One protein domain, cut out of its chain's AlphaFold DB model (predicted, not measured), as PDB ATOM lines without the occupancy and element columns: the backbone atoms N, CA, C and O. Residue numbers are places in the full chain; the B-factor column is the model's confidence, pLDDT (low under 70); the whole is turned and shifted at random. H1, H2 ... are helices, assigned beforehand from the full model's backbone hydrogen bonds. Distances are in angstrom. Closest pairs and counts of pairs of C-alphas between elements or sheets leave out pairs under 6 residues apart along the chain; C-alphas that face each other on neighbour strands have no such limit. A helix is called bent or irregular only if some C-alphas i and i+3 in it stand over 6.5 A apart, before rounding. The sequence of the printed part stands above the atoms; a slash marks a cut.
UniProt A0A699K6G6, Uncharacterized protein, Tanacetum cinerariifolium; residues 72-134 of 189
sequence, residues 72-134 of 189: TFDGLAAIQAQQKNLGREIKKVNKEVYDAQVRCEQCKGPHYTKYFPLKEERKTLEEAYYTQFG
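AT A GLANCE: This is residues 72 to 134 of the 189 residues of an uncharacterized protein of Tanacetum cinerariifolium (UniProt A0A699K6G6). One long helix, H1, leads through a wandering loop, residues 103 to 118, into a shorter helix, H2, and the two helices form the arms of a wide, open V without meeting. Residues 72 to 96 of H1 stick out to one side, and H2 lies at the far end of the loop. The printed part has 63 residues with two named helices, H1 then H2, and no named strand; the class is all helix. It is extended, with a radius of gyration of the C-alphas of 20.9 A, and flat, spanning 61 by 32 by 12 A.

IN THESE COORDINATES: H1 is residues 72 to 102, 45.3 A from first to last C-alpha, from Thr 72 at (66.163, 28.676, -9.310) to Val 102 at (40.602, 1.710, 16.610). Residues 103 to 118 hold no named element. H2 is residues 119 to 133, 21.2 A long between its end C-alphas, and C-alpha 133 is at (14.679, 16.959, 4.010).

HOW THE PARTS SIT: H1 and H2 are apart, with no C-alpha of the one within 8 A of the other. Residues 72 to 96 stand free, and so do residues 118 to 124 and 126 to 134, of which 119 to 124 and 126 to 133 belong to H2. Neither helix is bent. In H1 every O i to N i+4 pair is within hydrogen-bond range; in H2 9 of 11 are.

THE WHOLE: The two C-alphas farthest apart are those of Thr 72 and Glu 120, at 62.2 A. The printed part has no cut, and H1 to H2 is a long link of 16 residues. The mean pLDDT of the printed part is 74.4; it is 89 in H1 and 62 in H2. Confidence is under 70 at residues 72 to 73 and 101 to 134.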
ATOM      1  N   THR A  72      67.109  29.788  -9.111       58.88
ATOM      2  CA  THR A  72      66.163  28.676  -9.310       58.88
ATOM      3  C   THR A  72      66.480  27.460  -8.427       58.88
ATOM      4  O   THR A  72      65.560  26.757  -8.011       58.88
ATOM      5  N   PHE A  73      67.752  27.196  -8.103       68.38
ATOM      6  CA  PHE A  73      68.130  25.995  -7.341       68.38
ATOM      7  C   PHE A  73      67.828  26.121  -5.843       68.38
ATOM      8  O   PHE A  73      67.321  25.166  -5.252       68.38
ATOM      9  N   ASP A  74      68.032  27.301  -5.252       79.62
ATOM     10  CA  ASP A  74      67.680  27.554  -3.848       79.62
ATOM     11  C   ASP A  74      66.159  27.509  -3.639       79.62
ATOM     12  O   ASP A  74      65.669  26.923  -2.670       79.62
ATOM     13  N   GLY A  75      65.394  28.031  -4.606       84.38
ATOM     14  CA  GLY A  75      63.936  27.903  -4.624       84.38
ATOM     15  C   GLY A  75      63.472  26.444  -4.680       84.38
ATOM     16  O   GLY A  75      62.570  26.051  -3.937       84.38
ATOM     17  N   LEU A  76      64.117  25.609  -5.501       88.06
ATOM     18  CA  LEU A  76      63.813  24.174  -5.575       88.06
ATOM     19  C   LEU A  76      64.141  23.441  -4.267       88.06
ATOM     20  O   LEU A  76      63.344  22.612  -3.824       88.06
ATOM     21  N   ALA A  77      65.260  23.768  -3.617       89.06
ATOM     22  CA  ALA A  77      65.620  23.198  -2.320       89.06
ATOM     23  C   ALA A  77      64.604  23.577  -1.227       89.06
ATOM     24  O   ALA A  77      64.185  22.718  -0.443       89.06
ATOM     25  N   ALA A  78      64.143  24.832  -1.213       90.56
ATOM     26  CA  ALA A  78      63.105  25.299  -0.295       90.56
ATOM     27  C   ALA A  78      61.765  24.575  -0.519       90.56
ATOM     28  O   ALA A  78      61.154  24.093   0.441       90.56
ATOM     29  N   ILE A  79      61.336  24.417  -1.778       91.88
ATOM     30  CA  ILE A  79      60.120  23.664  -2.136       91.88
ATOM     31  C   ILE A  79      60.243  22.200  -1.690       91.88
ATOM     32  O   ILE A  79      59.313  21.639  -1.104       91.88
ATOM     33  N   GLN A  80      61.403  21.577  -1.899       95.75
ATOM     34  CA  GLN A  80      61.640  20.195  -1.490       95.75
ATOM     35  C   GLN A  80      61.601  20.025   0.039       95.75
ATOM     36  O   GLN A  80      61.071  19.030   0.542       95.75
ATOM     37  N   ALA A  81      62.130  20.990   0.798       94.69
ATOM     38  CA  ALA A  81      62.051  20.987   2.257       94.69
ATOM     39  C   ALA A  81      60.597  21.106   2.751       94.69
ATOM     40  O   ALA A  81      60.184  20.347   3.632       94.69
ATOM     41  N   GLN A  82      59.792  21.983   2.139       96.56
ATOM     42  CA  GLN A  82      58.362  22.112   2.448       96.56
ATOM     43  C   GLN A  82      57.598  20.805   2.191       96.56
ATOM     44  O   GLN A  82      56.836  20.362   3.053       96.56
ATOM     45  N   GLN A  83      57.849  20.136   1.060       96.44
ATOM     46  CA  GLN A  83      57.238  18.838   0.746       96.44
ATOM     47  C   GLN A  83      57.586  17.757   1.781       96.44
ATOM     48  O   GLN A  83      56.711  16.996   2.202       96.44
ATOM     49  N   LYS A  84      58.845  17.701   2.242       97.31
ATOM     50  CA  LYS A  84      59.269  16.760   3.295       97.31
ATOM     51  C   LYS A  84      58.548  17.012   4.621       97.31
ATOM     52  O   LYS A  84      58.182  16.048   5.294       97.31
ATOM     53  N   ASN A  85      58.335  18.274   4.989       97.50
ATOM     54  CA  ASN A  85      57.612  18.633   6.210       97.50
ATOM     55  C   ASN A  85      56.127  18.243   6.120       97.50
ATOM     56  O   ASN A  85      55.627  17.569   7.017       97.50
ATOM     57  N   LEU A  86      55.459  18.547   5.001       97.56
ATOM     58  CA  LEU A  86      54.079  18.119   4.724       97.56
ATOM     59  C   LEU A  86      53.907  16.596   4.822       97.56
ATOM     60  O   LEU A  86      52.964  16.117   5.450       97.56
ATOM     61  N   GLY A  87      54.846  15.824   4.267       97.62
ATOM     62  CA  GLY A  87      54.822  14.363   4.367       97.62
ATOM     63  C   GLY A  87      54.888  13.843   5.810       97.62
ATOM     64  O   GLY A  87      54.251  12.839   6.133       97.62
ATOM     65  N   ARG A  88      55.619  14.529   6.703       97.62
ATOM     66  CA  ARG A  88      55.681  14.178   8.134       97.62
ATOM     67  C   ARG A  88      54.376  14.500   8.858       97.62
ATOM     68  O   ARG A  88      53.896  13.653   9.608       97.62
ATOM     69  N   GLU A  89      53.789  15.666   8.596       96.94
ATOM     70  CA  GLU A  89      52.505  16.072   9.186       96.94
ATOM     71  C   GLU A  89      51.368  15.133   8.768       96.94
ATOM     72  O   GLU A  89      50.643  14.626   9.621       96.94
ATOM     73  N   ILE A  90      51.271  14.783   7.479       97.69
ATOM     74  CA  ILE A  90      50.276  13.813   6.987       97.69
ATOM     75  C   ILE A  90      50.444  12.458   7.684       97.69
ATOM     76  O   ILE A  90      49.462  11.833   8.089       97.69
ATOM     77  N   LYS A  91      51.688  12.000   7.878       97.75
ATOM     78  CA  LYS A  91      51.963  10.747   8.593       97.75
ATOM     79  C   LYS A  91      51.507  10.807  10.055       97.75
ATOM     80  O   LYS A  91      51.004   9.805  10.564       97.75
ATOM     81  N   LYS A  92      51.666  11.955  10.719       97.50
ATOM     82  CA  LYS A  92      51.203  12.177  12.095       97.50
ATOM     83  C   LYS A  92      49.675  12.151  12.177       97.50
ATOM     84  O   LYS A  92      49.137  11.377  12.961       97.50
ATOM     85  N   VAL A  93      48.995  12.900  11.307       96.81
ATOM     86  CA  VAL A  93      47.526  12.920  11.226       96.81
ATOM     87  C   VAL A  93      46.971  11.522  10.956       96.81
ATOM     88  O   VAL A  93      46.043  11.095  11.631       96.81
ATOM     89  N   ASN A  94      47.569  10.758  10.037       94.38
ATOM     90  CA  ASN A  94      47.124   9.391   9.754       94.38
ATOM     91  C   ASN A  94      47.226   8.468  10.974       94.38
ATOM     92  O   ASN A  94      46.356   7.622  11.168       94.38
ATOM     93  N   LYS A  95      48.262   8.633  11.806       92.62
ATOM     94  CA  LYS A  95      48.396   7.876  13.053       92.62
ATOM     95  C   LYS A  95      47.299   8.252  14.050       92.62
ATOM     96  O   LYS A  95      46.659   7.365  14.595       92.62
ATOM     97  N   GLU A  96      47.043   9.545  14.232       91.62
ATOM     98  CA  GLU A  96      45.985  10.029  15.130       91.62
ATOM     99  C   GLU A  96      44.588   9.585  14.666       91.62
ATOM    100  O   GLU A  96      43.776   9.143  15.476       91.62
ATOM    101  N   VAL A  97      44.320   9.630  13.355       88.00
ATOM    102  CA  VAL A  97      43.075   9.123  12.758       88.00
ATOM    103  C   VAL A  97      42.934   7.622  12.993       88.00
ATOM    104  O   VAL A  97      41.855   7.171  13.372       88.00
ATOM    105  N   TYR A  98      44.003   6.848  12.807       83.31
ATOM    106  CA  TYR A  98      43.987   5.409  13.061       83.31
ATOM    107  C   TYR A  98      43.725   5.096  14.542       83.31
ATOM    108  O   TYR A  98      42.837   4.304  14.854       83.31
ATOM    109  N   ASP A  99      44.421   5.769  15.461       78.69
ATOM    110  CA  ASP A  99      44.240   5.588  16.906       78.69
ATOM    111  C   ASP A  99      42.806   5.951  17.347       78.69
ATOM    112  O   ASP A  99      42.203   5.249  18.164       78.69
ATOM    113  N   ALA A 100      42.226   7.007  16.766       76.81
ATOM    114  CA  ALA A 100      40.835   7.396  16.996       76.81
ATOM    115  C   ALA A 100      39.831   6.377  16.427       76.81
ATOM    116  O   ALA A 100      38.813   6.105  17.062       76.81
ATOM    117  N   GLN A 101      40.113   5.790  15.259       68.69
ATOM    118  CA  GLN A 101      39.267   4.758  14.650       68.69
ATOM    119  C   GLN A 101      39.280   3.447  15.446       68.69
ATOM    120  O   GLN A 101      38.227   2.841  15.634       68.69
ATOM    121  N   VAL A 102      40.447   3.009  15.929       68.69
ATOM    122  CA  VAL A 102      40.602   1.710  16.610       68.69
ATOM    123  C   VAL A 102      40.057   1.727  18.043       68.69
ATOM    124  O   VAL A 102      39.593   0.698  18.526       68.69
ATOM    125  N   ARG A 103      40.029   2.880  18.723       61.19
ATOM    126  CA  ARG A 103      39.494   2.999  20.096       61.19
ATOM    127  C   ARG A 103      37.963   2.873  20.222       61.19
ATOM    128  O   ARG A 103      37.445   2.971  21.331       61.19
ATOM    129  N   CYS A 104      37.222   2.642  19.138       66.56
ATOM    130  CA  CYS A 104      35.765   2.453  19.176       66.56
ATOM    131  C   CYS A 104      35.392   0.978  19.432       66.56
ATOM    132  O   CYS A 104      34.994   0.251  18.519       66.56
ATOM    133  N   GLU A 105      35.507   0.519  20.684       64.25
ATOM    134  CA  GLU A 105      35.225  -0.881  21.071       64.25
ATOM    135  C   GLU A 105      33.786  -1.331  20.753       64.25
ATOM    136  O   GLU A 105      33.548  -2.487  20.410       64.25
ATOM    137  N   GLN A 106      32.817  -0.412  20.795       59.88
ATOM    138  CA  GLN A 106      31.399  -0.706  20.533       59.88
ATOM    139  C   GLN A 106      31.077  -0.954  19.054       59.88
ATOM    140  O   GLN A 106      30.003  -1.456  18.718       59.88
ATOM    141  N   CYS A 107      31.983  -0.579  18.159       63.22
ATOM    142  CA  CYS A 107      31.599  -0.178  16.818       63.22
ATOM    143  C   CYS A 107      32.254  -1.041  15.735       63.22
ATOM    144  O   CYS A 107      31.775  -1.079  14.602       63.22
ATOM    145  N   LYS A 108      33.310  -1.787  16.104       63.03
ATOM    146  CA  LYS A 108      34.073  -2.696  15.228       63.03
ATOM    147  C   LYS A 108      34.421  -2.065  13.863       63.03
ATOM    148  O   LYS A 108      34.493  -2.770  12.861       63.03
ATOM    149  N   GLY A 109      34.607  -0.744  13.813       59.22
ATOM    150  CA  GLY A 109      34.779   0.010  12.574       59.22
ATOM    151  C   GLY A 109      34.975   1.518  12.796       59.22
ATOM    152  O   GLY A 109      34.826   1.999  13.920       59.22
ATOM    153  N   PRO A 110      35.348   2.268  11.743       55.31
ATOM    154  CA  PRO A 110      35.668   3.693  11.836       55.31
ATOM    155  C   PRO A 110      34.418   4.583  11.989       55.31
ATOM    156  O   PRO A 110      33.472   4.476  11.208       55.31
ATOM    157  N   HIS A 111      34.441   5.517  12.955       57.66
ATOM    158  CA  HIS A 111      33.376   6.509  13.187       57.66
ATOM    159  C   HIS A 111      33.815   7.914  12.795       57.66
ATOM    160  O   HIS A 111      34.728   8.478  13.387       57.66
ATOM    161  N   TYR A 112      33.123   8.500  11.819       57.78
ATOM    162  CA  TYR A 112      33.392   9.860  11.339       57.78
ATOM    163  C   TYR A 112      32.594  10.943  12.084       57.78
ATOM    164  O   TYR A 112      32.761  12.128  11.808       57.78
ATOM    165  N   THR A 113      31.732  10.571  13.037       57.34
ATOM    166  CA  THR A 113      30.853  11.504  13.755       57.34
ATOM    167  C   THR A 113      30.873  11.247  15.259       57.34
ATOM    168  O   THR A 113      30.671  10.122  15.706       57.34
ATOM    169  N   LYS A 114      31.085  12.315  16.044       56.09
ATOM    170  CA  LYS A 114      31.193  12.308  17.519       56.09
ATOM    171  C   LYS A 114      29.935  11.793  18.237       56.09
ATOM    172  O   LYS A 114      30.011  11.394  19.392       56.09
ATOM    173  N   TYR A 115      28.791  11.799  17.562       54.97
ATOM    174  CA  TYR A 115      27.532  11.285  18.083       54.97
ATOM    175  C   TYR A 115      27.279   9.927  17.439       54.97
ATOM    176  O   TYR A 115      27.033   9.855  16.236       54.97
ATOM    177  N   PHE A 116      27.402   8.858  18.224       59.69
ATOM    178  CA  PHE A 116      26.943   7.528  17.845       59.69
ATOM    179  C   PHE A 116      25.511   7.398  18.372       59.69
ATOM    180  O   PHE A 116      25.349   7.225  19.579       59.69
ATOM    181  N   PRO A 117      24.467   7.548  17.533       57.34
ATOM    182  CA  PRO A 117      23.105   7.357  18.005       57.34
ATOM    183  C   PRO A 117      22.964   5.886  18.381       57.34
ATOM    184  O   PRO A 117      23.291   5.000  17.578       57.34
ATOM    185  N   LEU A 118      22.497   5.616  19.597       57.41
ATOM    186  CA  LEU A 118      22.140   4.259  20.002       57.41
ATOM    187  C   LEU A 118      21.096   3.718  19.007       57.41
ATOM    188  O   LEU A 118      20.339   4.482  18.412       57.41
ATOM    189  N   LYS A 119      21.079   2.401  18.757       59.84
ATOM    190  CA  LYS A 119      20.321   1.784  17.643       59.84
ATOM    191  C   LYS A 119      18.842   2.208  17.545       59.84
ATOM    192  O   LYS A 119      18.298   2.174  16.445       59.84
ATOM    193  N   GLU A 120      18.211   2.600  18.650       57.94
ATOM    194  CA  GLU A 120      16.841   3.131  18.666       57.94
ATOM    195  C   GLU A 120      16.746   4.592  18.197       57.94
ATOM    196  O   GLU A 120      15.875   4.904  17.389       57.94
ATOM    197  N   GLU A 121      17.685   5.459  18.585       57.22
ATOM    198  CA  GLU A 121      17.761   6.853  18.116       57.22
ATOM    199  C   GLU A 121      18.093   6.956  16.626       57.22
ATOM    200  O   GLU A 121      17.730   7.925  15.964       57.22
ATOM    201  N   ARG A 122      18.779   5.953  16.065       57.59
ATOM    202  CA  ARG A 122      19.125   5.937  14.638       57.59
ATOM    203  C   ARG A 122      17.886   5.824  13.749       57.59
ATOM    204  O   ARG A 122      17.847   6.474  12.712       57.59
ATOM    205  N   LYS A 123      16.879   5.042  14.164       62.91
ATOM    206  CA  LYS A 123      15.621   4.890  13.414       62.91
ATOM    207  C   LYS A 123      14.814   6.183  13.427       62.91
ATOM    208  O   LYS A 123      14.392   6.633  12.370       62.91
ATOM    209  N   THR A 124      14.666   6.812  14.591       65.31
ATOM    210  CA  THR A 124      13.944   8.086  14.716       65.31
ATOM    211  C   THR A 124      14.669   9.238  14.022       65.31
ATOM    212  O   THR A 124      14.010  10.066  13.401       65.31
ATOM    213  N   LEU A 125      16.008   9.281  14.042       63.41
ATOM    214  CA  LEU A 125      16.782  10.266  13.271       63.41
ATOM    215  C   LEU A 125      16.696  10.042  11.763       63.41
ATOM    216  O   LEU A 125      16.594  11.015  11.026       63.41
ATOM    217  N   GLU A 126      16.744   8.799  11.289       62.91
ATOM    218  CA  GLU A 126      16.625   8.487   9.861       62.91
ATOM    219  C   GLU A 126      15.229   8.861   9.340       62.91
ATOM    220  O   GLU A 126      15.108   9.531   8.314       62.91
ATOM    221  N   GLU A 127      14.184   8.547  10.106       64.62
ATOM    222  CA  GLU A 127      12.799   8.903   9.794       64.62
ATOM    223  C   GLU A 127      12.569  10.425   9.849       64.62
ATOM    224  O   GLU A 127      11.956  10.988   8.937       64.62
ATOM    225  N   ALA A 128      13.136  11.118  10.847       64.00
ATOM    226  CA  ALA A 128      13.097  12.578  10.969       64.00
ATOM    227  C   ALA A 128      13.893  13.287   9.858       64.00
ATOM    228  O   ALA A 128      13.441  14.289   9.310       64.00
ATOM    229  N   TYR A 129      15.060  12.762   9.477       64.38
ATOM    230  CA  TYR A 129      15.894  13.334   8.422       64.38
ATOM    231  C   TYR A 129      15.220  13.198   7.053       64.38
ATOM    232  O   TYR A 129      15.168  14.162   6.286       64.38
ATOM    233  N   TYR A 130      14.610  12.041   6.772       60.91
ATOM    234  CA  TYR A 130      13.815  11.845   5.561       60.91
ATOM    235  C   TYR A 130      12.518  12.663   5.552       60.91
ATOM    236  O   TYR A 130      12.110  13.104   4.484       60.91
ATOM    237  N   THR A 131      11.876  12.947   6.687       65.00
ATOM    238  CA  THR A 131      10.686  13.828   6.704       65.00
ATOM    239  C   THR A 131      11.036  15.316   6.638       65.00
ATOM    240  O   THR A 131      10.320  16.079   5.983       65.00
ATOM    241  N   GLN A 132      12.144  15.745   7.247       66.19
ATOM    242  CA  GLN A 132      12.576  17.146   7.257       66.19
ATOM    243  C   GLN A 132      13.220  17.576   5.928       66.19
ATOM    244  O   GLN A 132      12.971  18.688   5.462       66.19
ATOM    245  N   PHE A 133      13.992  16.691   5.283       55.84
ATOM    246  CA  PHE A 133      14.679  16.959   4.010       55.84
ATOM    247  C   PHE A 133      14.079  16.227   2.799       55.84
ATOM    248  O   PHE A 133      14.468  16.505   1.668       55.84
ATOM    249  N   GLY A 134      13.105  15.335   2.993       54.97
ATOM    250  CA  GLY A 134      12.412  14.633   1.905       54.97
ATOM    251  C   GLY A 134      11.371  15.468   1.172       54.97
ATOM    252  O   GLY A 134      10.729  14.960   0.253       54.97
TER     253      GLY A 134